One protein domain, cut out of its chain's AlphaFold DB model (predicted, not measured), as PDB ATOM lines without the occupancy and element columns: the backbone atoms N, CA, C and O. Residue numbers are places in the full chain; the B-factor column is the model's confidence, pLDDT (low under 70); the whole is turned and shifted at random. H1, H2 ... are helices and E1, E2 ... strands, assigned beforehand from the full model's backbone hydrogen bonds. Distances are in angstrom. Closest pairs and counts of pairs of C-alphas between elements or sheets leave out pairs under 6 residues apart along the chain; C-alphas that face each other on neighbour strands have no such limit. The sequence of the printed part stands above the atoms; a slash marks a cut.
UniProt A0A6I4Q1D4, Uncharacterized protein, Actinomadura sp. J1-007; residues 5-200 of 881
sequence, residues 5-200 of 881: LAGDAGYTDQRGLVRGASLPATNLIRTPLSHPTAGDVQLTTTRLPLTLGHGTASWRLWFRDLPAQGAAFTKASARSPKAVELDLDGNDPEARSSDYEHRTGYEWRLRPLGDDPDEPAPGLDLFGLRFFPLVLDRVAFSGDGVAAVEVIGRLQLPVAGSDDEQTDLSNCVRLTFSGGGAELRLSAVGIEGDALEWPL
ATOM      1  N   LEU A   5     129.577 215.573 205.665       51.38
ATOM      2  CA  LEU A   5     129.031 214.252 205.336       51.38
ATOM      3  C   LEU A   5     128.873 214.152 203.812       51.38
ATOM      4  O   LEU A   5     128.124 214.933 203.224       51.38
ATOM      5  N   ALA A   6     129.556 213.196 203.184       54.22
ATOM      6  CA  ALA A   6     129.363 212.851 201.779       54.22
ATOM      7  C   ALA A   6     128.610 211.517 201.689       54.22
ATOM      8  O   ALA A   6     129.213 210.447 201.640       54.22
ATOM      9  N   GLY A   7     127.274 211.585 201.696       60.12
ATOM     10  CA  GLY A   7     126.402 210.403 201.674       60.12
ATOM     11  C   GLY A   7     126.527 209.505 202.918       60.12
ATOM     12  O   GLY A   7     127.052 209.926 203.947       60.12
ATOM     13  N   ASP A   8     126.048 208.259 202.816       52.06
ATOM     14  CA  ASP A   8     125.975 207.286 203.926       52.06
ATOM     15  C   ASP A   8     127.316 206.586 204.268       52.06
ATOM     16  O   ASP A   8     127.340 205.706 205.127       52.06
ATOM     17  N   ALA A   9     128.441 206.933 203.619       57.28
ATOM     18  CA  ALA A   9     129.653 206.093 203.656       57.28
ATOM     19  C   ALA A   9     131.004 206.791 203.946       57.28
ATOM     20  O   ALA A   9     132.016 206.093 204.037       57.28
ATOM     21  N   GLY A  10     131.080 208.117 204.145       65.12
ATOM     22  CA  GLY A  10     132.372 208.750 204.456       65.12
ATOM     23  C   GLY A  10     132.351 210.240 204.804       65.12
ATOM     24  O   GLY A  10     131.356 210.942 204.620       65.12
ATOM     25  N   TYR A  11     133.490 210.720 205.310       73.25
ATOM     26  CA  TYR A  11     133.734 212.124 205.646       73.25
ATOM     27  C   TYR A  11     134.661 212.757 204.609       73.25
ATOM     28  O   TYR A  11     135.745 212.228 204.351       73.25
ATOM     29  N   THR A  12     134.258 213.889 204.032       74.81
ATOM     30  CA  THR A  12     135.122 214.662 203.132       74.81
ATOM     31  C   THR A  12     136.077 215.526 203.946       74.81
ATOM     32  O   THR A  12     135.640 216.312 204.794       74.81
ATOM     33  N   ASP A  13     137.379 215.392 203.695       76.56
ATOM     34  CA  ASP A  13     138.387 216.279 204.275       76.56
ATOM     35  C   ASP A  13     138.541 217.587 203.471       76.56
ATOM     36  O   ASP A  13     137.932 217.787 202.419       76.56
ATOM     37  N   GLN A  14     139.351 218.522 203.979       71.75
ATOM     38  CA  GLN A  14     139.558 219.840 203.357       71.75
ATOM     39  C   GLN A  14     140.213 219.782 201.966       71.75
ATOM     40  O   GLN A  14     140.304 220.809 201.298       71.75
ATOM     41  N   ARG A  15     140.677 218.606 201.535       69.19
ATOM     42  CA  ARG A  15     141.323 218.374 200.241       69.19
ATOM     43  C   ARG A  15     140.390 217.677 199.249       69.19
ATOM     44  O   ARG A  15     140.807 217.391 198.136       69.19
ATOM     45  N   GLY A  16     139.132 217.429 199.632       74.50
ATOM     46  CA  GLY A  16     138.139 216.775 198.779       74.50
ATOM     47  C   GLY A  16     138.220 215.247 198.782       74.50
ATOM     48  O   GLY A  16     137.521 214.611 197.995       74.50
ATOM     49  N   LEU A  17     139.031 214.643 199.660       80.62
ATOM     50  CA  LEU A  17     139.124 213.189 199.805       80.62
ATOM     51  C   LEU A  17     137.969 212.703 200.681       80.62
ATOM     52  O   LEU A  17     137.785 213.192 201.798       80.62
ATOM     53  N   VAL A  18     137.211 211.716 200.205       84.81
ATOM     54  CA  VAL A  18     136.202 211.030 201.021       84.81
ATOM     55  C   VAL A  18     136.874 209.844 201.695       84.81
ATOM     56  O   VAL A  18     137.293 208.898 201.029       84.81
ATOM     57  N   ARG A  19     136.997 209.893 203.023       84.62
ATOM     58  CA  ARG A  19     137.573 208.806 203.826       84.62
ATOM     59  C   ARG A  19     136.466 208.037 204.533       84.62
ATOM     60  O   ARG A  19     135.649 208.633 205.242       84.62
ATOM     61  N   GLY A  20     136.452 206.720 204.357       84.06
ATOM     62  CA  GLY A  20     135.612 205.825 205.150       84.06
ATOM     63  C   GLY A  20     136.274 205.440 206.476       84.06
ATOM     64  O   GLY A  20     137.430 205.775 206.743       84.06
ATOM     65  N   ALA A  21     135.536 204.722 207.324       85.69
ATOM     66  CA  ALA A  21     136.075 204.206 208.579       85.69
ATOM     67  C   ALA A  21     137.166 203.153 208.318       85.69
ATOM     68  O   ALA A  21     137.001 202.280 207.466       85.69
ATOM     69  N   SER A  22     138.263 203.207 209.077       89.44
ATOM     70  CA  SER A  22     139.275 202.149 209.067       89.44
ATOM     71  C   SER A  22     138.665 200.839 209.564       89.44
ATOM     72  O   SER A  22     138.056 200.798 210.633       89.44
ATOM     73  N   LEU A  23     138.848 199.767 208.798       90.94
ATOM     74  CA  LEU A  23     138.334 198.428 209.068       90.94
ATOM     75  C   LEU A  23     139.492 197.541 209.551       90.94
ATOM     76  O   LEU A  23     140.244 197.015 208.723       90.94
ATOM     77  N   PRO A  24     139.707 197.411 210.873       90.25
ATOM     78  CA  PRO A  24     140.733 196.531 211.407       90.25
ATOM     79  C   PRO A  24     140.296 195.068 211.293       90.25
ATOM     80  O   PRO A  24     139.200 194.702 211.715       90.25
ATOM     81  N   ALA A  25     141.189 194.225 210.796       89.94
ATOM     82  CA  ALA A  25     141.061 192.775 210.821       89.94
ATOM     83  C   ALA A  25     142.197 192.165 211.669       89.94
ATOM     84  O   ALA A  25     142.751 192.843 212.550       89.94
ATOM     85  N   THR A  26     142.491 190.878 211.488       88.12
ATOM     86  CA  THR A  26     143.484 190.151 212.292       88.12
ATOM     87  C   THR A  26     144.898 190.586 211.929       88.12
ATOM     88  O   THR A  26     145.669 190.900 212.836       88.12
ATOM     89  N   ASN A  27     145.231 190.673 210.635       88.81
ATOM     90  CA  ASN A  27     146.591 191.029 210.202       88.81
ATOM     91  C   ASN A  27     146.684 192.416 209.560       88.81
ATOM     92  O   ASN A  27     147.727 193.061 209.681       88.81
ATOM     93  N   LEU A  28     145.629 192.892 208.895       92.75
ATOM     94  CA  LEU A  28     145.642 194.159 208.165       92.75
ATOM     95  C   LEU A  28     144.579 195.132 208.691       92.75
ATOM     96  O   LEU A  28     143.530 194.749 209.206       92.75
ATOM     97  N   ILE A  29     144.848 196.424 208.540       94.50
ATOM     98  CA  ILE A  29     143.878 197.507 208.716       94.50
ATOM     99  C   ILE A  29     143.685 198.145 207.346       94.50
ATOM    100  O   ILE A  29     144.666 198.530 206.708       94.50
ATOM    101  N   ARG A  30     142.435 198.237 206.883       93.44
ATOM    102  CA  ARG A  30     142.098 198.793 205.566       93.44
ATOM    103  C   ARG A  30     141.238 200.039 205.715       93.44
ATOM    104  O   ARG A  30     140.187 199.985 206.351       93.44
ATOM    105  N   THR A  31     141.641 201.131 205.084       91.88
ATOM    106  CA  THR A  31     140.904 202.397 205.091       91.88
ATOM    107  C   THR A  31     140.525 202.757 203.656       91.88
ATOM    108  O   THR A  31     141.411 203.076 202.859       91.88
ATOM    109  N   PRO A  32     139.234 202.669 203.284       90.25
ATOM    110  CA  PRO A  32     138.787 203.056 201.953       90.25
ATOM    111  C   PRO A  32     138.857 204.577 201.797       90.25
ATOM    112  O   PRO A  32     138.440 205.332 202.683       90.25
ATOM    113  N   LEU A  33     139.395 205.013 200.666       88.25
ATOM    114  CA  LEU A  33     139.560 206.410 200.308       88.25
ATOM    115  C   LEU A  33     139.125 206.606 198.854       88.25
ATOM    116  O   LEU A  33     139.571 205.881 197.970       88.25
ATOM    117  N   SER A  34     138.295 207.613 198.609       85.06
ATOM    118  CA  SER A  34     137.817 207.968 197.270       85.06
ATOM    119  C   SER A  34     138.217 209.400 196.934       85.06
ATOM    120  O   SER A  34     137.941 210.324 197.707       85.06
ATOM    121  N   HIS A  35     138.854 209.592 195.776       81.75
ATOM    122  CA  HIS A  35     139.160 210.913 195.222       81.75
ATOM    123  C   HIS A  35     138.396 211.136 193.902       81.75
ATOM    124  O   HIS A  35     138.406 210.238 193.055       81.75
ATOM    125  N   PRO A  36     137.787 212.316 193.667       74.62
ATOM    126  CA  PRO A  36     136.934 212.558 192.496       74.62
ATOM    127  C   PRO A  36     137.610 212.335 191.135       74.62
ATOM    128  O   PRO A  36     136.950 211.928 190.184       74.62
ATOM    129  N   THR A  37     138.912 212.612 191.034       74.06
ATOM    130  CA  THR A  37     139.696 212.550 189.784       74.06
ATOM    131  C   THR A  37     140.725 211.425 189.764       74.06
ATOM    132  O   THR A  37     141.087 210.961 188.688       74.06
ATOM    133  N   ALA A  38     141.169 210.950 190.933       72.44
ATOM    134  CA  ALA A  38     142.187 209.902 191.023       72.44
ATOM    135  C   ALA A  38     141.575 208.498 191.193       72.44
ATOM    136  O   ALA A  38     142.253 207.504 190.939       72.44
ATOM    137  N   GLY A  39     140.292 208.396 191.560       81.06
ATOM    138  CA  GLY A  39     139.595 207.128 191.780       81.06
ATOM    139  C   GLY A  39     139.738 206.589 193.205       81.06
ATOM    140  O   GLY A  39     140.276 207.258 194.094       81.06
ATOM    141  N   ASP A  40     139.232 205.375 193.414       86.06
ATOM    142  CA  ASP A  40     139.204 204.713 194.720       86.06
ATOM    143  C   ASP A  40     140.525 203.995 195.020       86.06
ATOM    144  O   ASP A  40     141.073 203.268 194.188       86.06
ATOM    145  N   VAL A  41     141.022 204.175 196.240       87.50
ATOM    146  CA  VAL A  41     142.239 203.553 196.763       87.50
ATOM    147  C   VAL A  41     141.943 202.984 198.144       87.50
ATOM    148  O   VAL A  41     141.215 203.576 198.942       87.50
ATOM    149  N   GLN A  42     142.528 201.834 198.463       90.75
ATOM    150  CA  GLN A  42     142.437 201.263 199.799       90.75
ATOM    151  C   GLN A  42     143.784 201.360 200.509       90.75
ATOM    152  O   GLN A  42     144.700 200.587 200.231       90.75
ATOM    153  N   LEU A  43     143.894 202.289 201.459       93.06
ATOM    154  CA  LEU A  43     145.087 202.412 202.291       93.06
ATOM    155  C   LEU A  43     145.165 201.195 203.213       93.06
ATOM    156  O   LEU A  43     144.239 200.930 203.981       93.06
ATOM    157  N   THR A  44     146.242 200.425 203.101       94.19
ATOM    158  CA  THR A  44     146.410 199.152 203.800       94.19
ATOM    159  C   THR A  44     147.628 199.214 204.713       94.19
ATOM    160  O   THR A  44     148.736 199.506 204.271       94.19
ATOM    161  N   THR A  45     147.423 198.910 205.992       95.00
ATOM    162  CA  THR A  45     148.443 198.969 207.047       95.00
ATOM    163  C   THR A  45     148.582 197.605 207.709       95.00
ATOM    164  O   THR A  45     147.580 196.960 208.024       95.00
ATOM    165  N   THR A  46     149.813 197.162 207.965       94.00
ATOM    166  CA  THR A  46     150.057 195.967 208.786       94.00
ATOM    167  C   THR A  46     149.689 196.238 210.241       94.00
ATOM    168  O   THR A  46     150.215 197.174 210.845       94.00
ATOM    169  N   ARG A  47     148.822 195.407 210.829       91.56
ATOM    170  CA  ARG A  47     148.473 195.472 212.259       91.56
ATOM    171  C   ARG A  47     149.599 194.932 213.143       91.56
ATOM    172  O   ARG A  47     149.828 195.455 214.230       91.56
ATOM    173  N   LEU A  48     150.285 193.897 212.664       87.81
ATOM    174  CA  LEU A  48     151.509 193.333 213.231       87.81
ATOM    175  C   LEU A  48     152.545 193.190 212.104       87.81
ATOM    176  O   LEU A  48     152.137 192.945 210.967       87.81
ATOM    177  N   PRO A  49     153.855 193.333 212.381       90.44
ATOM    178  CA  PRO A  49     154.888 193.129 211.369       90.44
ATOM    179  C   PRO A  49     154.813 191.729 210.748       90.44
ATOM    180  O   PRO A  49     154.610 190.743 211.457       90.44
ATOM    181  N   LEU A  50     155.009 191.652 209.434       93.19
ATOM    182  CA  LEU A  50     155.119 190.404 208.682       93.19
ATOM    183  C   LEU A  50     156.505 189.796 208.895       93.19
ATOM    184  O   LEU A  50     157.501 190.521 208.911       93.19
ATOM    185  N   THR A  51     156.581 188.474 208.985       93.94
ATOM    186  CA  THR A  51     157.845 187.734 209.050       93.94
ATOM    187  C   THR A  51     158.260 187.308 207.643       93.94
ATOM    188  O   THR A  51     157.541 186.556 206.984       93.94
ATOM    189  N   LEU A  52     159.426 187.768 207.185       94.62
ATOM    190  CA  LEU A  52     160.039 187.391 205.910       94.62
ATOM    191  C   LEU A  52     161.228 186.457 206.169       94.62
ATOM    192  O   LEU A  52     162.278 186.904 206.624       94.62
ATOM    193  N   GLY A  53     161.075 185.160 205.913       91.62
ATOM    194  CA  GLY A  53     162.124 184.161 206.138       91.62
ATOM    195  C   GLY A  53     162.913 183.827 204.873       91.62
ATOM    196  O   GLY A  53     162.321 183.632 203.815       91.62
ATOM    197  N   HIS A  54     164.232 183.673 204.980       86.88
ATOM    198  CA  HIS A  54     165.098 183.207 203.882       86.88
ATOM    199  C   HIS A  54     165.916 181.964 204.278       86.88
ATOM    200  O   HIS A  54     167.015 181.747 203.798       86.88
ATOM    201  N   GLY A  55     165.392 181.131 205.181       78.00
ATOM    202  CA  GLY A  55     165.981 179.834 205.539       78.00
ATOM    203  C   GLY A  55     167.034 179.876 206.652       78.00
ATOM    204  O   GLY A  55     167.015 178.993 207.503       78.00
ATOM    205  N   THR A  56     167.896 180.898 206.699       77.50
ATOM    206  CA  THR A  56     168.923 181.058 207.754       77.50
ATOM    207  C   THR A  56     168.537 182.074 208.825       77.50
ATOM    208  O   THR A  56     168.889 181.904 209.989       77.50
ATOM    209  N   ALA A  57     167.773 183.101 208.452       85.38
ATOM    210  CA  ALA A  57     167.246 184.103 209.362       85.38
ATOM    211  C   ALA A  57     165.844 184.556 208.927       85.38
ATOM    212  O   ALA A  57     165.235 184.033 207.983       85.38
ATOM    213  N   SER A  58     165.282 185.492 209.686       91.06
ATOM    214  CA  SER A  58     164.002 186.121 209.385       91.06
ATOM    215  C   SER A  58     164.082 187.619 209.627       91.06
ATOM    216  O   SER A  58     164.711 188.079 210.583       91.06
ATOM    217  N   TRP A  59     163.411 188.371 208.769       93.44
ATOM    218  CA  TRP A  59     163.262 189.815 208.866       93.44
ATOM    219  C   TRP A  59     161.815 190.168 209.207       93.44
ATOM    220  O   TRP A  59     160.894 189.375 208.995       93.44
ATOM    221  N   ARG A  60     161.602 191.373 209.727       92.62
ATOM    222  CA  ARG A  60     160.285 191.955 209.971       92.62
ATOM    223  C   ARG A  60     160.020 193.067 208.977       92.62
ATOM    224  O   ARG A  60     160.764 194.045 208.943       92.62
ATOM    225  N   LEU A  61     158.934 192.932 208.223       94.06
ATOM    226  CA  LEU A  61     158.407 193.984 207.365       94.06
ATOM    227  C   LEU A  61     157.182 194.613 208.017       94.06
ATOM    228  O   LEU A  61     156.223 193.930 208.372       94.06
ATOM    229  N   TRP A  62     157.187 195.931 208.112       93.31
ATOM    230  CA  TRP A  62     156.025 196.717 208.495       93.31
ATOM    231  C   TRP A  62     155.750 197.761 207.421       93.31
ATOM    232  O   TRP A  62     156.689 198.316 206.848       93.31
ATOM    233  N   PHE A  63     154.476 198.042 207.166       95.06
ATOM    234  CA  PHE A  63     154.074 199.145 206.304       95.06
ATOM    235  C   PHE A  63     152.801 199.829 206.799       95.06
ATOM    236  O   PHE A  63     151.928 199.207 207.418       95.06
ATOM    237  N   ARG A  64     152.691 201.119 206.483       94.50
ATOM    238  CA  ARG A  64     151.567 201.992 206.810       94.50
ATOM    239  C   ARG A  64     151.035 202.657 205.555       94.50
ATOM    240  O   ARG A  64     151.800 203.205 204.767       94.50
ATOM    241  N   ASP A  65     149.716 202.639 205.438       93.00
ATOM    242  CA  ASP A  65     148.929 203.338 204.430       93.00
ATOM    243  C   ASP A  65     149.345 203.012 202.986       93.00
ATOM    244  O   ASP A  65     149.285 203.878 202.118       93.00
ATOM    245  N   LEU A  66     149.732 201.758 202.696       94.50
ATOM    246  CA  LEU A  66     150.027 201.350 201.319       94.50
ATOM    247  C   LEU A  66     148.779 201.534 200.446       94.50
ATOM    248  O   LEU A  66     147.746 200.929 200.753       94.50
ATOM    249  N   PRO A  67     148.845 202.316 199.355       92.44
ATOM    250  CA  PRO A  67     147.700 202.566 198.487       92.44
ATOM    251  C   PRO A  67     147.422 201.351 197.596       92.44
ATOM    252  O   PRO A  67     147.900 201.252 196.467       92.44
ATOM    253  N   ALA A  68     146.644 200.397 198.098       90.75
ATOM    254  CA  ALA A  68     146.278 199.215 197.334       90.75
ATOM    255  C   ALA A  68     145.221 199.557 196.272       90.75
ATOM    256  O   ALA A  68     144.204 200.196 196.562       90.75
ATOM    257  N   GLN A  69     145.444 199.069 195.052       85.75
ATOM    258  CA  GLN A  69     144.474 199.065 193.963       85.75
ATOM    259  C   GLN A  69     144.012 197.621 193.738       85.75
ATOM    260  O   GLN A  69     144.766 196.757 193.286       85.75
ATOM    261  N   GLY A  70     142.766 197.327 194.112       85.94
ATOM    262  CA  GLY A  70     142.254 195.958 194.117       85.94
ATOM    263  C   GLY A  70     143.005 195.070 195.117       85.94
ATOM    264  O   GLY A  70     142.987 195.324 196.319       85.94
ATOM    265  N   ALA A  71     143.647 194.009 194.625       89.88
ATOM    266  CA  ALA A  71     144.337 193.015 195.452       89.88
ATOM    267  C   ALA A  71     145.859 193.230 195.556       89.88
ATOM    268  O   ALA A  71     146.555 192.346 196.050       89.88
ATOM    269  N   ALA A  72     146.406 194.360 195.102       93.38
ATOM    270  CA  ALA A  72     147.842 194.612 195.186       93.38
ATOM    271  C   ALA A  72     148.185 196.095 195.365       93.38
ATOM    272  O   ALA A  72     147.433 196.988 194.981       93.38
ATOM    273  N   PHE A  73     149.362 196.336 195.924       94.19
ATOM    274  CA  PHE A  73     150.096 197.589 195.846       94.19
ATOM    275  C   PHE A  73     151.288 197.395 194.903       94.19
ATOM    276  O   PHE A  73     151.953 196.358 194.962       94.19
ATOM    277  N   THR A  74     151.565 198.393 194.063       92.38
ATOM    278  CA  THR A  74     152.816 198.495 193.294       92.38
ATOM    279  C   THR A  74     153.360 199.916 193.409       92.38
ATOM    280  O   THR A  74     152.574 200.869 193.360       92.38
ATOM    281  N   LYS A  75     154.680 200.096 193.489       88.75
ATOM    282  CA  LYS A  75     155.290 201.435 193.508       88.75
ATOM    283  C   LYS A  75     154.902 202.247 192.275       88.75
ATOM    284  O   LYS A  75     154.582 203.425 192.390       88.75
ATOM    285  N   ALA A  76     154.851 201.614 191.102       86.62
ATOM    286  CA  ALA A  76     154.414 202.266 189.870       86.62
ATOM    287  C   ALA A  76     153.006 202.880 189.992       86.62
ATOM    288  O   ALA A  76     152.799 204.005 189.550       86.62
ATOM    289  N   SER A  77     152.061 202.197 190.651       86.06
ATOM    290  CA  SER A  77     150.694 202.715 190.859       86.06
ATOM    291  C   SER A  77     150.601 203.901 191.828       86.06
ATOM    292  O   SER A  77     149.587 204.606 191.843       86.06
ATOM    293  N   ALA A  78     151.649 204.128 192.624       86.75
ATOM    294  CA  ALA A  78     151.755 205.249 193.548       86.75
ATOM    295  C   ALA A  78     152.374 206.512 192.923       86.75
ATOM    296  O   ALA A  78     152.272 207.581 193.520       86.75
ATOM    297  N   ARG A  79     152.984 206.399 191.735       87.31
ATOM    298  CA  ARG A  79     153.664 207.490 191.018       87.31
ATOM    299  C   ARG A  79     152.761 208.135 189.961       87.31
ATOM    300  O   ARG A  79     151.864 207.489 189.412       87.31
ATOM    301  N   SER A  80     153.028 209.396 189.632       86.00
ATOM    302  CA  SER A  80     152.432 210.060 188.467       86.00
ATOM    303  C   SER A  80     152.897 209.432 187.140       86.00
ATOM    304  O   SER A  80     154.005 208.892 187.072       86.00
ATOM    305  N   PRO A  81     152.113 209.518 186.043       86.69
ATOM    306  CA  PRO A  81     152.523 209.036 184.724       86.69
ATOM    307  C   PRO A  81     153.880 209.583 184.285       86.69
ATOM    308  O   PRO A  81     154.669 208.852 183.695       86.69
ATOM    309  N   LYS A  82     154.180 210.846 184.620       84.31
ATOM    310  CA  LYS A  82     155.463 211.472 184.299       84.31
ATOM    311  C   LYS A  82     156.612 210.889 185.121       84.31
ATOM    312  O   LYS A  82     157.686 210.665 184.572       84.31
ATOM    313  N   ALA A  83     156.392 210.616 186.406       84.00
ATOM    314  CA  ALA A  83     157.385 209.954 187.247       84.00
ATOM    315  C   ALA A  83     157.615 208.489 186.846       84.00
ATOM    316  O   ALA A  83     158.735 208.009 186.973       84.00
ATOM    317  N   VAL A  84     156.599 207.798 186.319       83.38
ATOM    318  CA  VAL A  84     156.750 206.457 185.728       83.38
ATOM    319  C   VAL A  84     157.522 206.516 184.406       83.38
ATOM    320  O   VAL A  84     158.426 205.717 184.205       83.38
ATOM    321  N   GLU A  85     157.206 207.468 183.520       83.00
ATOM    322  CA  GLU A  85     157.898 207.657 182.231       83.00
ATOM    323  C   GLU A  85     159.392 207.965 182.409       83.00
ATOM    324  O   GLU A  85     160.220 207.483 181.643       83.00
ATOM    325  N   LEU A  86     159.730 208.776 183.414       79.44
ATOM    326  CA  LEU A  86     161.101 209.196 183.717       79.44
ATOM    327  C   LEU A  86     161.814 208.290 184.735       79.44
ATOM    328  O   LEU A  86     162.923 208.615 185.147       79.44
ATOM    329  N   ASP A  87     161.152 207.219 185.174       72.31
ATOM    330  CA  ASP A  87     161.571 206.308 186.243       72.31
ATOM    331  C   ASP A  87     162.161 206.998 187.488       72.31
ATOM    332  O   ASP A  87     163.233 206.680 187.998       72.31
ATOM    333  N   LEU A  88     161.442 207.999 187.992       73.62
ATOM    334  CA  LEU A  88     161.867 208.762 189.159       73.62
ATOM    335  C   LEU A  88     161.502 207.996 190.430       73.62
ATOM    336  O   LEU A  88     160.327 207.748 190.716       73.62
ATOM    337  N   ASP A  89     162.519 207.626 191.202       61.50
ATOM    338  CA  ASP A  89     162.355 206.766 192.375       61.50
ATOM    339  C   ASP A  89     161.922 207.504 193.648       61.50
ATOM    340  O   ASP A  89     161.265 206.902 194.501       61.50
ATOM    341  N   GLY A  90     162.254 208.796 193.758       61.19
ATOM    342  CA  GLY A  90     161.934 209.644 194.915       61.19
ATOM    343  C   GLY A  90     161.645 211.114 194.593       61.19
ATOM    344  O   GLY A  90     161.317 211.879 195.496       61.19
ATOM    345  N   ASN A  91     161.738 211.519 193.323       66.88
ATOM    346  CA  ASN A  91     161.537 212.906 192.894       66.88
ATOM    347  C   ASN A  91     160.329 213.033 191.958       66.88
ATOM    348  O   ASN A  91     160.433 213.588 190.868       66.88
ATOM    349  N   ASP A  92     159.194 212.455 192.355       81.44
ATOM    350  CA  ASP A  92     157.944 212.611 191.612       81.44
ATOM    351  C   ASP A  92     157.441 214.064 191.769       81.44
ATOM    352  O   ASP A  92     157.070 214.468 192.878       81.44
ATOM    353  N   PRO A  93     157.434 214.874 190.690       81.75
ATOM    354  CA  PRO A  93     157.086 216.292 190.766       81.75
ATOM    355  C   PRO A  93     155.626 216.524 191.177       81.75
ATOM    356  O   PRO A  93     155.297 217.584 191.708       81.75
ATOM    357  N   GLU A  94     154.754 215.534 190.969       85.06
ATOM    358  CA  GLU A  94     153.336 215.599 191.319       85.06
ATOM    359  C   GLU A  94     153.029 214.926 192.660       85.06
ATOM    360  O   GLU A  94     151.874 214.935 193.087       85.06
ATOM    361  N   ALA A  95     154.039 214.417 193.381       83.94
ATOM    362  CA  ALA A  95     153.855 213.671 194.627       83.94
ATOM    363  C   ALA A  95     153.069 214.424 195.706       83.94
ATOM    364  O   ALA A  95     152.504 213.789 196.588       83.94
ATOM    365  N   ARG A  96     153.042 215.764 195.668       83.19
ATOM    366  CA  ARG A  96     152.302 216.618 196.617       83.19
ATOM    367  C   ARG A  96     150.994 217.190 196.061       83.19
ATOM    368  O   ARG A  96     150.372 218.025 196.713       83.19
ATOM    369  N   SER A  97     150.594 216.794 194.856       85.56
ATOM    370  CA  SER A  97     149.293 217.164 194.293       85.56
ATOM    371  C   SER A  97     148.156 216.428 195.009       85.56
ATOM    372  O   SER A  97     148.362 215.355 195.579       85.56
ATOM    373  N   SER A  98     146.934 216.965 194.941       81.44
ATOM    374  CA  SER A  98     145.747 216.302 195.506       81.44
ATOM    375  C   SER A  98     145.517 214.896 194.931       81.44
ATOM    376  O   SER A  98     145.043 214.008 195.642       81.44
ATOM    377  N   ASP A  99     145.910 214.678 193.672       82.00
ATOM    378  CA  ASP A  99     145.736 213.411 192.961       82.00
ATOM    379  C   ASP A  99     146.716 212.309 193.407       82.00
ATOM    380  O   ASP A  99     146.373 211.130 193.295       82.00
ATOM    381  N   TYR A 100     147.890 212.656 193.959       84.50
ATOM    382  CA  TYR A 100     148.954 211.684 194.279       84.50
ATOM    383  C   TYR A 100     149.462 211.703 195.725       84.50
ATOM    384  O   TYR A 100     150.017 210.702 196.165       84.50
ATOM    385  N   GLU A 101     149.239 212.757 196.513       84.50
ATOM    386  CA  GLU A 101     149.752 212.847 197.896       84.50
ATOM    387  C   GLU A 101     149.285 211.681 198.785       84.50
ATOM    388  O   GLU A 101     150.049 211.124 199.571       84.50
ATOM    389  N   HIS A 102     148.036 211.245 198.609       81.75
ATOM    390  CA  HIS A 102     147.476 210.091 199.319       81.75
ATOM    391  C   HIS A 102     148.043 208.740 198.839       81.75
ATOM    392  O   HIS A 102     147.762 207.713 199.454       81.75
ATOM    393  N   ARG A 103     148.809 208.731 197.744       87.25
ATOM    394  CA  ARG A 103     149.462 207.554 197.158       87.25
ATOM    395  C   ARG A 103     150.961 207.515 197.429       87.25
ATOM    396  O   ARG A 103     151.548 206.447 197.371       87.25
ATOM    397  N   THR A 104     151.583 208.642 197.749       84.88
ATOM    398  CA  THR A 104     153.034 208.742 197.977       84.88
ATOM    399  C   THR A 104     153.406 208.834 199.459       84.88
ATOM    400  O   THR A 104     154.559 208.606 199.807       84.88
ATOM    401  N   GLY A 105     152.447 209.116 200.352       84.94
ATOM    402  CA  GLY A 105     152.666 209.260 201.800       84.94
ATOM    403  C   GLY A 105     152.754 207.960 202.614       84.94
ATOM    404  O   GLY A 105     152.623 208.011 203.839       84.94
ATOM    405  N   TYR A 106     152.917 206.804 201.965       91.06
ATOM    406  CA  TYR A 106     153.047 205.520 202.656       91.06
ATOM    407  C   TYR A 106     154.434 205.363 203.287       91.06
ATOM    408  O   TYR A 106     155.429 205.898 202.802       91.06
ATOM    409  N   GLU A 107     154.512 204.584 204.360       91.88
ATOM    410  CA  GLU A 107     155.773 204.270 205.036       91.88
ATOM    411  C   GLU A 107     155.969 202.763 205.093       91.88
ATOM    412  O   GLU A 107     155.010 202.001 205.219       91.88
ATOM    413  N   TRP A 108     157.218 202.318 205.045       93.12
ATOM    414  CA  TRP A 108     157.563 200.925 205.275       93.12
ATOM    415  C   TRP A 108     158.938 200.819 205.932       93.12
ATOM    416  O   TRP A 108     159.764 201.725 205.825       93.12
ATOM    417  N   ARG A 109     159.163 199.728 206.663       90.38
ATOM    418  CA  ARG A 109     160.436 199.411 207.316       90.38
ATOM    419  C   ARG A 109     160.700 197.919 207.219       90.38
ATOM    420  O   ARG A 109     159.795 197.123 207.469       90.38
ATOM    421  N   LEU A 110     161.940 197.556 206.910       91.69
ATOM    422  CA  LEU A 110     162.427 196.181 206.925       91.69
ATOM    423  C   LEU A 110     163.627 196.094 207.871       91.69
ATOM    424  O   LEU A 110     164.573 196.861 207.706       91.69
ATOM    425  N   ARG A 111     163.574 195.202 208.867       89.69
ATOM    426  CA  ARG A 111     164.633 195.040 209.884       89.69
ATOM    427  C   ARG A 111     164.853 193.586 210.300       89.69
ATOM    428  O   ARG A 111     163.945 192.774 210.107       89.69
ATOM    429  N   PRO A 112     166.008 193.232 210.893       88.25
ATOM    430  CA  PRO A 112     166.216 191.913 211.479       88.25
ATOM    431  C   PRO A 112     165.209 191.609 212.598       88.25
ATOM    432  O   PRO A 112     164.656 192.499 213.250       88.25
ATOM    433  N   LEU A 113     164.953 190.325 212.842       81.38
ATOM    434  CA  LEU A 113     164.104 189.898 213.950       81.38
ATOM    435  C   LEU A 113     164.779 190.195 215.303       81.38
ATOM    436  O   LEU A 113     165.781 189.573 215.633       81.38
ATOM    437  N   GLY A 114     164.183 191.080 216.112       75.06
ATOM    438  CA  GLY A 114     164.682 191.412 217.460       75.06
ATOM    439  C   GLY A 114     165.594 192.641 217.537       75.06
ATOM    440  O   GLY A 114     166.117 192.911 218.612       75.06
ATOM    441  N   ASP A 115     165.746 193.364 216.427       79.06
ATOM    442  CA  ASP A 115     166.522 194.603 216.308       79.06
ATOM    443  C   ASP A 115     165.890 195.800 217.047       79.06
ATOM    444  O   ASP A 115     164.662 195.845 217.223       79.06
ATOM    445  N   ASP A 116     166.713 196.777 217.442       75.75
ATOM    446  CA  ASP A 116     166.257 198.030 218.052       75.75
ATOM    447  C   ASP A 116     165.642 198.943 216.965       75.75
ATOM    448  O   ASP A 116     166.305 199.299 215.985       75.75
ATOM    449  N   PRO A 117     164.356 199.329 217.070       70.38
ATOM    450  CA  PRO A 117     163.700 200.184 216.082       70.38
ATOM    451  C   PRO A 117     164.243 201.624 216.012       70.38
ATOM    452  O   PRO A 117     163.930 202.312 215.032       70.38
ATOM    453  N   ASP A 118     165.027 202.068 216.999       75.38
ATOM    454  CA  ASP A 118     165.576 203.426 217.090       75.38
ATOM    455  C   ASP A 118     167.026 203.534 216.578       75.38
ATOM    456  O   ASP A 118     167.499 204.636 216.290       75.38
ATOM    457  N   GLU A 119     167.719 202.408 216.373       74.62
ATOM    458  CA  GLU A 119     169.051 202.389 215.753       74.62
ATOM    459  C   GLU A 119     168.980 202.617 214.225       74.62
ATOM    460  O   GLU A 119     167.923 202.409 213.611       74.62
ATOM    461  N   PRO A 120     170.064 203.076 213.564       69.50
ATOM    462  CA  PRO A 120     170.134 203.159 212.102       69.50
ATOM    463  C   PRO A 120     169.837 201.805 211.453       69.50
ATOM    464  O   PRO A 120     170.179 200.765 212.002       69.50
ATOM    465  N   ALA A 121     169.175 201.795 210.290       67.25
ATOM    466  CA  ALA A 121     168.823 200.534 209.638       67.25
ATOM    467  C   ALA A 121     170.103 199.768 209.248       67.25
ATOM    468  O   ALA A 121     170.882 200.295 208.451       67.25
ATOM    469  N   PRO A 122     170.332 198.556 209.780       76.38
ATOM    470  CA  PRO A 122     171.521 197.798 209.432       76.38
ATOM    471  C   PRO A 122     171.371 197.203 208.027       76.38
ATOM    472  O   PRO A 122     170.261 196.888 207.588       76.38
ATOM    473  N   GLY A 123     172.494 196.956 207.349       85.44
ATOM    474  CA  GLY A 123     172.508 195.978 206.261       85.44
ATOM    475  C   GLY A 123     172.004 194.626 206.785       85.44
ATOM    476  O   GLY A 123     172.360 194.196 207.888       85.44
ATOM    477  N   LEU A 124     171.134 193.969 206.030       91.50
ATOM    478  CA  LEU A 124     170.498 192.714 206.420       91.50
ATOM    479  C   LEU A 124     171.339 191.536 205.925       91.50
ATOM    480  O   LEU A 124     171.753 191.531 204.770       91.50
ATOM    481  N   ASP A 125     171.585 190.534 206.769       91.62
ATOM    482  CA  ASP A 125     172.233 189.299 206.309       91.62
ATOM    483  C   ASP A 125     171.312 188.540 205.351       91.62
ATOM    484  O   ASP A 125     170.180 188.213 205.711       91.62
ATOM    485  N   LEU A 126     171.815 188.235 204.157       93.94
ATOM    486  CA  LEU A 126     171.185 187.355 203.183       93.94
ATOM    487  C   LEU A 126     172.196 186.287 202.757       93.94
ATOM    488  O   LEU A 126     172.911 186.446 201.770       93.94
ATOM    489  N   PHE A 127     172.240 185.183 203.506       94.44
ATOM    490  CA  PHE A 127     173.173 184.076 203.267       94.44
ATOM    491  C   PHE A 127     174.642 184.538 203.275       94.44
ATOM    492  O   PHE A 127     175.398 184.205 202.365       94.44
ATOM    493  N   GLY A 128     175.052 185.316 204.279       91.44
ATOM    494  CA  GLY A 128     176.415 185.844 204.403       91.44
ATOM    495  C   GLY A 128     176.696 187.086 203.553       91.44
ATOM    496  O   GLY A 128     177.714 187.736 203.756       91.44
ATOM    497  N   LEU A 129     175.814 187.444 202.613       94.56
ATOM    498  CA  LEU A 129     175.872 188.712 201.880       94.56
ATOM    499  C   LEU A 129     175.110 189.809 202.635       94.56
ATOM    500  O   LEU A 129     174.252 189.528 203.472       94.56
ATOM    501  N   ARG A 130     175.382 191.076 202.306       93.38
ATOM    502  CA  ARG A 130     174.736 192.246 202.921       93.38
ATOM    503  C   ARG A 130     173.676 192.821 201.986       93.38
ATOM    504  O   ARG A 130     173.991 193.227 200.871       93.38
ATOM    505  N   PHE A 131     172.425 192.858 202.433       94.81
ATOM    506  CA  PHE A 131     171.291 193.400 201.689       94.81
ATOM    507  C   PHE A 131     170.813 194.731 202.284       94.81
ATOM    508  O   PHE A 131     170.393 194.788 203.440       94.81
ATOM    509  N   PHE A 132     170.828 195.793 201.483       94.00
ATOM    510  CA  PHE A 132     170.362 197.128 201.858       94.00
ATOM    511  C   PHE A 132     169.037 197.425 201.145       94.00
ATOM    512  O   PHE A 132     169.029 197.607 199.924       94.00
ATOM    513  N   PRO A 133     167.900 197.423 201.861       93.19
ATOM    514  CA  PRO A 133     166.592 197.607 201.247       93.19
ATOM    515  C   PRO A 133     166.416 199.045 200.747       93.19
ATOM    516  O   PRO A 133     166.533 199.990 201.521       93.19
ATOM    517  N   LEU A 134     166.073 199.202 199.466       91.44
ATOM    518  CA  LEU A 134     165.862 200.510 198.835       91.44
ATOM    519  C   LEU A 134     164.379 200.807 198.626       91.44
ATOM    520  O   LEU A 134     163.901 201.908 198.892       91.44
ATOM    521  N   VAL A 135     163.642 199.820 198.116       91.25
ATOM    522  CA  VAL A 135     162.293 200.019 197.595       91.25
ATOM    523  C   VAL A 135     161.406 198.817 197.913       91.25
ATOM    524  O   VAL A 135     161.720 197.684 197.559       91.25
ATOM    525  N   LEU A 136     160.242 199.075 198.511       94.38
ATOM    526  CA  LEU A 136     159.130 198.130 198.521       94.38
ATOM    527  C   LEU A 136     158.374 198.266 197.199       94.38
ATOM    528  O   LEU A 136     157.611 199.217 197.016       94.38
ATOM    529  N   ASP A 137     158.621 197.349 196.268       94.00
ATOM    530  CA  ASP A 137     158.136 197.488 194.896       94.00
ATOM    531  C   ASP A 137     156.709 196.969 194.726       94.00
ATOM    532  O   ASP A 137     155.878 197.615 194.084       94.00
ATOM    533  N   ARG A 138     156.386 195.830 195.351       95.50
ATOM    534  CA  ARG A 138     155.056 195.221 195.243       95.50
ATOM    535  C   ARG A 138     154.641 194.488 196.508       95.50
ATOM    536  O   ARG A 138     155.428 193.778 197.124       95.50
ATOM    537  N   VAL A 139     153.357 194.593 196.848       96.50
ATOM    538  CA  VAL A 139     152.707 193.771 197.878       96.50
ATOM    539  C   VAL A 139     151.403 193.224 197.309       96.50
ATOM    540  O   VAL A 139     150.521 193.987 196.927       96.50
ATOM    541  N   ALA A 140     151.269 191.903 197.237       95.69
ATOM    542  CA  ALA A 140     150.046 191.230 196.813       95.69
ATOM    543  C   ALA A 140     149.260 190.753 198.036       95.69
ATOM    544  O   ALA A 140     149.794 190.060 198.901       95.69
ATOM    545  N   PHE A 141     147.979 191.091 198.094       94.06
ATOM    546  CA  PHE A 141     147.085 190.765 199.196       94.06
ATOM    547  C   PHE A 141     146.181 189.580 198.842       94.06
ATOM    548  O   PHE A 141     145.710 189.451 197.714       94.06
ATOM    549  N   SER A 142     145.882 188.741 199.833       91.38
ATOM    550  CA  SER A 142     144.899 187.657 199.730       91.38
ATOM    551  C   SER A 142     144.039 187.649 200.990       91.38
ATOM    552  O   SER A 142     144.509 187.304 202.074       91.38
ATOM    553  N   GLY A 143     142.788 188.103 200.870       88.94
ATOM    554  CA  GLY A 143     141.897 188.299 202.018       88.94
ATOM    555  C   GLY A 143     142.485 189.260 203.062       88.94
ATOM    556  O   GLY A 143     142.858 190.389 202.742       88.94
ATOM    557  N   ASP A 144     142.579 188.808 204.313       89.38
ATOM    558  CA  ASP A 144     143.225 189.527 205.427       89.38
ATOM    559  C   ASP A 144     144.721 189.176 205.571       89.38
ATOM    560  O   ASP A 144     145.292 189.224 206.652       89.38
ATOM    561  N   GLY A 145     145.376 188.731 204.504       90.00
ATOM    562  CA  GLY A 145     146.786 188.357 204.525       90.00
ATOM    563  C   GLY A 145     147.563 188.946 203.362       90.00
ATOM    564  O   GLY A 145     147.001 189.525 202.425       90.00
ATOM    565  N   VAL A 146     148.874 188.752 203.415       93.88
ATOM    566  CA  VAL A 146     149.779 189.030 202.302       93.88
ATOM    567  C   VAL A 146     150.142 187.704 201.638       93.88
ATOM    568  O   VAL A 146     150.442 186.723 202.314       93.88
ATOM    569  N   ALA A 147     150.037 187.666 200.313       94.88
ATOM    570  CA  ALA A 147     150.364 186.507 199.487       94.88
ATOM    571  C   ALA A 147     151.795 186.582 198.947       94.88
ATOM    572  O   ALA A 147     152.479 185.562 198.871       94.88
ATOM    573  N   ALA A 148     152.245 187.786 198.582       96.50
ATOM    574  CA  ALA A 148     153.605 188.015 198.121       96.50
ATOM    575  C   ALA A 148     154.093 189.434 198.429       96.50
ATOM    576  O   ALA A 148     153.302 190.378 198.464       96.50
ATOM    577  N   VAL A 149     155.401 189.577 198.607       97.31
ATOM    578  CA  VAL A 149     156.107 190.851 198.756       97.31
ATOM    579  C   VAL A 149     157.332 190.843 197.854       97.31
ATOM    580  O   VAL A 149     158.106 189.891 197.884       97.31
ATOM    581  N   GLU A 150     157.535 191.916 197.099       97.50
ATOM    582  CA  GLU A 150     158.746 192.155 196.320       97.50
ATOM    583  C   GLU A 150     159.478 193.383 196.870       97.50
ATOM    584  O   GLU A 150     158.906 194.476 196.951       97.50
ATOM    585  N   VAL A 151     160.739 193.196 197.259       96.12
ATOM    586  CA  VAL A 151     161.625 194.255 197.760       96.12
ATOM    587  C   VAL A 151     162.833 194.346 196.841       96.12
ATOM    588  O   VAL A 151     163.477 193.334 196.575       96.12
ATOM    589  N   ILE A 152     163.154 195.552 196.389       95.50
ATOM    590  CA  ILE A 152     164.390 195.849 195.670       95.50
ATOM    591  C   ILE A 152     165.385 196.439 196.663       95.50
ATOM    592  O   ILE A 152     165.045 197.303 197.479       95.50
ATOM    593  N   GLY A 153     166.625 195.979 196.602       94.75
ATOM    594  CA  GLY A 153     167.706 196.508 197.419       94.75
ATOM    595  C   GLY A 153     169.068 196.125 196.874       94.75
ATOM    596  O   GLY A 153     169.173 195.325 195.945       94.75
ATOM    597  N   ARG A 154     170.119 196.698 197.450       95.25
ATOM    598  CA  ARG A 154     171.498 196.412 197.047       95.25
ATOM    599  C   ARG A 154     171.995 195.174 197.758       95.25
ATOM    600  O   ARG A 154     171.936 195.120 198.981       95.25
ATOM    601  N   LEU A 155     172.506 194.211 197.010       96.06
ATOM    602  CA  LEU A 155     173.147 193.018 197.537       96.06
ATOM    603  C   LEU A 155     174.653 193.138 197.337       96.06
ATOM    604  O   LEU A 155     175.117 193.256 196.206       96.06
ATOM    605  N   GLN A 156     175.404 193.113 198.429       94.00
ATOM    606  CA  GLN A 156     176.831 193.408 198.443       94.00
ATOM    607  C   GLN A 156     177.613 192.279 199.107       94.00
ATOM    608  O   GLN A 156     177.150 191.643 200.060       94.00
ATOM    609  N   LEU A 157     178.811 192.048 198.583       94.19
ATOM    610  CA  LEU A 157     179.808 191.186 199.196       94.19
ATOM    611  C   LEU A 157     180.412 191.909 200.420       94.19
ATOM    612  O   LEU A 157     180.723 193.097 200.298       94.19
ATOM    613  N   PRO A 158     180.562 191.251 201.585       92.94
ATOM    614  CA  PRO A 158     181.223 191.860 202.738       92.94
ATOM    615  C   PRO A 158     182.688 192.153 202.420       92.94
ATOM    616  O   PRO A 158     183.409 191.239 202.043       92.94
ATOM    617  N   VAL A 159     183.138 193.392 202.606       92.50
ATOM    618  CA  VAL A 159     184.520 193.810 202.332       92.50
ATOM    619  C   VAL A 159     185.144 194.427 203.577       92.50
ATOM    620  O   VAL A 159     184.511 195.212 204.282       92.50
ATOM    621  N   ALA A 160     186.400 194.087 203.852       89.69
ATOM    622  CA  ALA A 160     187.104 194.613 205.012       89.69
ATOM    623  C   ALA A 160     187.207 196.146 204.949       89.69
ATOM    624  O   ALA A 160     187.532 196.730 203.912       89.69
ATOM    625  N   GLY A 161     186.958 196.804 206.084       80.06
ATOM    626  CA  GLY A 161     187.103 198.255 206.219       80.06
ATOM    627  C   GLY A 161     185.907 199.093 205.750       80.06
ATOM    628  O   GLY A 161     186.032 200.317 205.746       80.06
ATOM    629  N   SER A 162     184.770 198.485 205.389       80.94
ATOM    630  CA  SER A 162     183.513 199.205 205.134       80.94
ATOM    631  C   SER A 162     182.283 198.321 205.345       80.94
ATOM    632  O   SER A 162     182.098 197.342 204.627       80.94
ATOM    633  N   ASP A 163     181.395 198.737 206.249       80.06
ATOM    634  CA  ASP A 163     180.055 198.151 206.427       80.06
ATOM    635  C   ASP A 163     178.946 198.978 205.751       80.06
ATOM    636  O   ASP A 163     177.765 198.614 205.811       80.06
ATOM    637  N   ASP A 164     179.329 200.096 205.130       85.38
ATOM    638  CA  ASP A 164     178.425 201.061 204.517       85.38
ATOM    639  C   ASP A 164     177.861 200.575 203.176       85.38
ATOM    640  O   ASP A 164     178.441 199.743 202.474       85.38
ATOM    641  N   GLU A 165     176.710 201.134 202.800       88.81
ATOM    642  CA  GLU A 165     176.058 200.854 201.526       88.81
ATOM    643  C   GLU A 165     176.890 201.373 200.336       88.81
ATOM    644  O   GLU A 165     177.075 202.576 200.160       88.81
ATOM    645  N   GLN A 166     177.315 200.473 199.445       89.12
ATOM    646  CA  GLN A 166     177.966 200.822 198.178       89.12
ATOM    647  C   GLN A 166     176.939 201.310 197.146       89.12
ATOM    648  O   GLN A 166     176.293 200.508 196.460       89.12
ATOM    649  N   THR A 167     176.783 202.630 197.026       88.56
ATOM    650  CA  THR A 167     175.749 203.247 196.174       88.56
ATOM    651  C   THR A 167     176.160 203.453 194.712       88.56
ATOM    652  O   THR A 167     175.286 203.479 193.840       88.56
ATOM    653  N   ASP A 168     177.464 203.499 194.432       86.44
ATOM    654  CA  ASP A 168     178.038 203.812 193.112       86.44
ATOM    655  C   ASP A 168     178.224 202.595 192.187       86.44
ATOM    656  O   ASP A 168     178.797 202.707 191.103       86.44
ATOM    657  N   LEU A 169     177.758 201.415 192.605       89.25
ATOM    658  CA  LEU A 169     177.911 200.165 191.861       89.25
ATOM    659  C   LEU A 169     176.561 199.592 191.436       89.25
ATOM    660  O   LEU A 169     175.549 199.744 192.125       89.25
ATOM    661  N   SER A 170     176.559 198.878 190.307       92.69
ATOM    662  CA  SER A 170     175.406 198.091 189.867       92.69
ATOM    663  C   SER A 170     175.292 196.852 190.745       92.69
ATOM    664  O   SER A 170     175.961 195.860 190.500       92.69
ATOM    665  N   ASN A 171     174.499 196.902 191.812       94.50
ATOM    666  CA  ASN A 171     174.400 195.814 192.793       94.50
ATOM    667  C   ASN A 171     172.958 195.564 193.270       94.50
ATOM    668  O   ASN A 171     172.743 194.947 194.312       94.50
ATOM    669  N   CYS A 172     171.961 196.029 192.517       95.56
ATOM    670  CA  CYS A 172     170.556 195.898 192.883       95.56
ATOM    671  C   CYS A 172     169.995 194.510 192.550       95.56
ATOM    672  O   CYS A 172     170.177 193.975 191.457       95.56
ATOM    673  N   VAL A 173     169.245 193.945 193.494       97.25
ATOM    674  CA  VAL A 173     168.471 192.715 193.324       97.25
ATOM    675  C   VAL A 173     167.035 192.923 193.779       97.25
ATOM    676  O   VAL A 173     166.756 193.695 194.699       97.25
ATOM    677  N   ARG A 174     166.126 192.164 193.179       96.94
ATOM    678  CA  ARG A 174     164.747 191.997 193.622       96.94
ATOM    679  C   ARG A 174     164.608 190.688 194.373       96.94
ATOM    680  O   ARG A 174     164.935 189.623 193.855       96.94
ATOM    681  N   LEU A 175     164.073 190.773 195.583       97.25
ATOM    682  CA  LEU A 175     163.720 189.639 196.424       97.25
ATOM    683  C   LEU A 175     162.205 189.463 196.417       97.25
ATOM    684  O   LEU A 175     161.479 190.388 196.779       97.25
ATOM    685  N   THR A 176     161.726 188.274 196.059       97.12
ATOM    686  CA  THR A 176     160.300 187.929 196.103       97.12
ATOM    687  C   THR A 176     160.037 186.951 197.233       97.12
ATOM    688  O   THR A 176     160.489 185.804 197.205       97.12
ATOM    689  N   PHE A 177     159.239 187.370 198.203       96.69
ATOM    690  CA  PHE A 177     158.760 186.544 199.300       96.69
ATOM    691  C   PHE A 177     157.321 186.125 199.025       96.69
ATOM    692  O   PHE A 177     156.485 186.981 198.758       96.69
ATOM    693  N   SER A 178     157.018 184.834 199.120       95.38
ATOM    694  CA  SER A 178     155.678 184.283 198.896       95.38
ATOM    695  C   SER A 178     155.239 183.440 200.090       95.38
ATOM    696  O   SER A 178     156.063 182.833 200.777       95.38
ATOM    697  N   GLY A 179     153.939 183.388 200.360       90.31
ATOM    698  CA  GLY A 179     153.399 182.664 201.509       90.31
ATOM    699  C   GLY A 179     151.924 182.966 201.745       90.31
ATOM    700  O   GLY A 179     151.201 183.331 200.819       90.31
ATOM    701  N   GLY A 180     151.467 182.787 202.982       79.81
ATOM    702  CA  GLY A 180     150.068 182.993 203.343       79.81
ATOM    703  C   GLY A 180     149.922 183.607 204.729       79.81
ATOM    704  O   GLY A 180     150.355 183.027 205.720       79.81
ATOM    705  N   GLY A 181     149.264 184.765 204.804       82.38
ATOM    706  CA  GLY A 181     148.974 185.438 206.070       82.38
ATOM    707  C   GLY A 181     150.084 186.404 206.479       82.38
ATOM    708  O   GLY A 181     150.316 187.383 205.772       82.38
ATOM    709  N   ALA A 182     150.712 186.148 207.632       85.25
ATOM    710  CA  ALA A 182     151.756 186.994 208.222       85.25
ATOM    711  C   ALA A 182     153.184 186.434 208.064       85.25
ATOM    712  O   ALA A 182     154.145 187.123 208.400       85.25
ATOM    713  N   GLU A 183     153.331 185.210 207.549       91.06
ATOM    714  CA  GLU A 183     154.624 184.560 207.318       91.06
ATOM    715  C   GLU A 183     154.835 184.305 205.825       91.06
ATOM    716  O   GLU A 183     154.032 183.648 205.154       91.06
ATOM    717  N   LEU A 184     155.940 184.827 205.302       94.75
ATOM    718  CA  LEU A 184     156.337 184.718 203.904       94.75
ATOM    719  C   LEU A 184     157.756 184.152 203.836       94.75
ATOM    720  O   LEU A 184     158.585 184.404 204.713       94.75
ATOM    721  N   ARG A 185     158.053 183.395 202.782       94.38
ATOM    722  CA  ARG A 185     159.379 182.815 202.547       94.38
ATOM    723  C   ARG A 185     159.964 183.322 201.243       94.38
ATOM    724  O   ARG A 185     159.236 183.482 200.266       94.38
ATOM    725  N   LEU A 186     161.274 183.546 201.226       95.62
ATOM    726  CA  LEU A 186     162.005 183.909 200.023       95.62
ATOM    727  C   LEU A 186     161.799 182.813 198.974       95.62
ATOM    728  O   LEU A 186     162.061 181.636 199.215       95.62
ATOM    729  N   SER A 187     161.259 183.218 197.833       94.81
ATOM    730  CA  SER A 187     160.765 182.333 196.776       94.81
ATOM    731  C   SER A 187     161.416 182.608 195.425       94.81
ATOM    732  O   SER A 187     161.503 181.699 194.605       94.81
ATOM    733  N   ALA A 188     161.920 183.826 195.210       95.12
ATOM    734  CA  ALA A 188     162.751 184.163 194.065       95.12
ATOM    735  C   ALA A 188     163.721 185.300 194.401       95.12
ATOM    736  O   ALA A 188     163.488 186.096 195.314       95.12
ATOM    737  N   VAL A 189     164.794 185.362 193.621       96.25
ATOM    738  CA  VAL A 189     165.766 186.452 193.580       96.25
ATOM    739  C   VAL A 189     166.084 186.730 192.112       96.25
ATOM    740  O   VAL A 189     166.174 185.790 191.321       96.25
ATOM    741  N   GLY A 190     166.226 187.998 191.744       95.44
ATOM    742  CA  GLY A 190     166.603 188.418 190.396       95.44
ATOM    743  C   GLY A 190     167.486 189.658 190.436       95.44
ATOM    744  O   GLY A 190     167.397 190.441 191.376       95.44
ATOM    745  N   ILE A 191     168.352 189.818 189.438       95.94
ATOM    746  CA  ILE A 191     169.149 191.039 189.267       95.94
ATOM    747  C   ILE A 191     168.232 192.138 188.728       95.94
ATOM    748  O   ILE A 191     167.460 191.892 187.803       95.94
ATOM    749  N   GLU A 192     168.340 193.341 189.286       93.31
ATOM    750  CA  GLU A 192     167.744 194.548 188.717       93.31
ATOM    751  C   GLU A 192     168.824 195.287 187.917       93.31
ATOM    752  O   GLU A 192     169.665 195.980 188.487       93.31
ATOM    753  N   GLY A 193     168.829 195.081 186.596       88.19
ATOM    754  CA  GLY A 193     169.860 195.568 185.673       88.19
ATOM    755  C   GLY A 193     170.520 194.430 184.886       88.19
ATOM    756  O   GLY A 193     170.003 193.314 184.849       88.19
ATOM    757  N   ASP A 194     171.666 194.712 184.261       88.81
ATOM    758  CA  ASP A 194     172.371 193.736 183.413       88.81
ATOM    759  C   ASP A 194     173.257 192.763 184.212       88.81
ATOM    760  O   ASP A 194     173.434 191.612 183.818       88.81
ATOM    761  N   ALA A 195     173.867 193.229 185.307       94.38
ATOM    762  CA  ALA A 195     174.760 192.434 186.147       94.38
ATOM    763  C   ALA A 195     174.953 193.064 187.533       94.38
ATOM    764  O   ALA A 195     174.844 194.283 187.685       94.38
ATOM    765  N   LEU A 196     175.320 192.239 188.517       95.75
ATOM    766  CA  LEU A 196     175.852 192.717 189.794       95.75
ATOM    767  C   LEU A 196     177.364 192.921 189.687       95.75
ATOM    768  O   LEU A 196     178.044 192.102 189.074       95.75
ATOM    769  N   GLU A 197     177.889 193.959 190.321       95.25
ATOM    770  CA  GLU A 197     179.310 194.240 190.484       95.25
ATOM    771  C   GLU A 197     179.664 194.257 191.968       95.25
ATOM    772  O   GLU A 197     179.137 195.058 192.743       95.25
ATOM    773  N   TRP A 198     180.580 193.373 192.359       95.62
ATOM    774  CA  TRP A 198     181.078 193.257 193.723       95.62
ATOM    775  C   TRP A 198     182.583 193.524 193.760       95.62
ATOM    776  O   TRP A 198     183.346 192.757 193.166       95.62
ATOM    777  N   PRO A 199     183.047 194.592 194.427       95.06
ATOM    778  CA  PRO A 199     184.469 194.834 194.599       95.06
ATOM    779  C   PRO A 199     185.034 193.823 195.599       95.06
ATOM    780  O   PRO A 199     184.360 193.445 196.553       95.06
ATOM    781  N   LEU A 200     186.277 193.390 195.391       95.12
ATOM    782  CA  LEU A 200     186.948 192.481 196.323       95.12
ATOM    783  C   LEU A 200     187.643 193.213 197.481       95.12
ATOM    784  O   LEU A 200     188.065 192.584 198.445       95.12
TER     785      LEU A 200
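What this domain is: This is residues 5 to 200 of the 881 residues of an uncharacterized protein of Actinomadura sp. J1-007 (UniProt A0A6I4Q1D4). A flattened, nearly closed barrel makes the body, ringed by E3, E4, E7, E9, E10, E11 and E12, with its gap between E7 and the strands E8 and E9. At one end a smaller sheet of E1, E2 and E5 extends it, with the short helices H1 and H3 beside that sheet and H2 beyond them; at the other end lie E13 and the long link of residues 157 to 171. The printed part has 196 residues with three named helices and thirteen named strands, in the order E1 to E6, H1 to H3, E7 to E13, and is mostly strand. The barrel's strands, with E6 and E8, form a mixed branched sheet; E1, E2, E5 is an antiparallel one. The whole is compact, with a radius of gyration of the C-alphas of 18.2 A, yet elongated, spanning 63 by 37 by 30 A.

How they stand to each other: Residues 5 to 27 hold no named element, but residues 18 to 19 pair antiparallel with residues 33 to 34 of E1, residues 28 to 35. E1 and E2, residues 39 to 46, form a hairpin at 160 degrees, with N 29 and O 45 2.8 A apart. E5, residues 66 to 68, is antiparallel to E2, with N 44 and O 66 at 2.8 A. E3, residues 50 to 53, and E4, residues 58 to 64, form a hairpin, with N 50 and O 61 at 2.8 A. E4 runs on into E5 across a break of 1 residue, at 76 degrees. E6, residues 72 to 74, is antiparallel to E9, residues 129 to 142, with N 73 and O 139 at 2.8 A. H1, residues 75 to 78, only grazes both sheets. H2, residues 81 to 85, is on neither sheet and is close to but not clearly touching H1, the closest C-alphas being those of Ala 76 and Val 84, 6.3 A apart. H3, residues 101 to 104, only grazes the sheet E1, E2, E5. The O i to N i+4 pair of H2 is within hydrogen-bond range; H1 and H3 are too short for one, and each has its one O i to N i+3 pair within range. E7, residues 107 to 112, is antiparallel to E4, with N 62 and O 109 at 2.9 A. E8, residues 124 to 126, then E9, E10, residues 145 to 156, E11, residues 172 to 181, and E12, residues 183 to 191, form a meander, each strand the antiparallel neighbour of the one before; N 124 and O 131, N 132 and O 154, N 149 and O 177, and N 174 and O 190 are each 2.8 A apart. E9 bends by 79 degrees at residue 134, with E6 and E8 on one side of it and E10 on the other. E12 is parallel to E3, with N 53 and O 184 at 2.9 A. The closest C-alphas of E7 and E9, those of Leu 110 and Pro 133, are 7.2 A apart. E13, residues 196 to 199, pairs with no named strand.

Where its parts are: E1 begins at C-alpha 28, (145.642, 194.159, 208.165), and is 22.1 A long; E2 is 22.9 A. E9 and E10 are each 31.1 A, E11 27.4 A and E12 24.1 A. E9 begins at C-alpha 129, (175.872, 188.712, 201.880). E13 ends at C-alpha 199, (184.469, 194.834, 194.599).

The domain as a whole: The two C-alphas farthest apart, those of Gly 7 and Leu 200, are 63.4 A apart. The printed part has no cut. The links H2 to H3, E7 to E8 and E10 to E11 are long. The mean pLDDT of the printed part is 87.1; residues 5 to 10, 15, 89 to 91 and 120 to 121 are under 70.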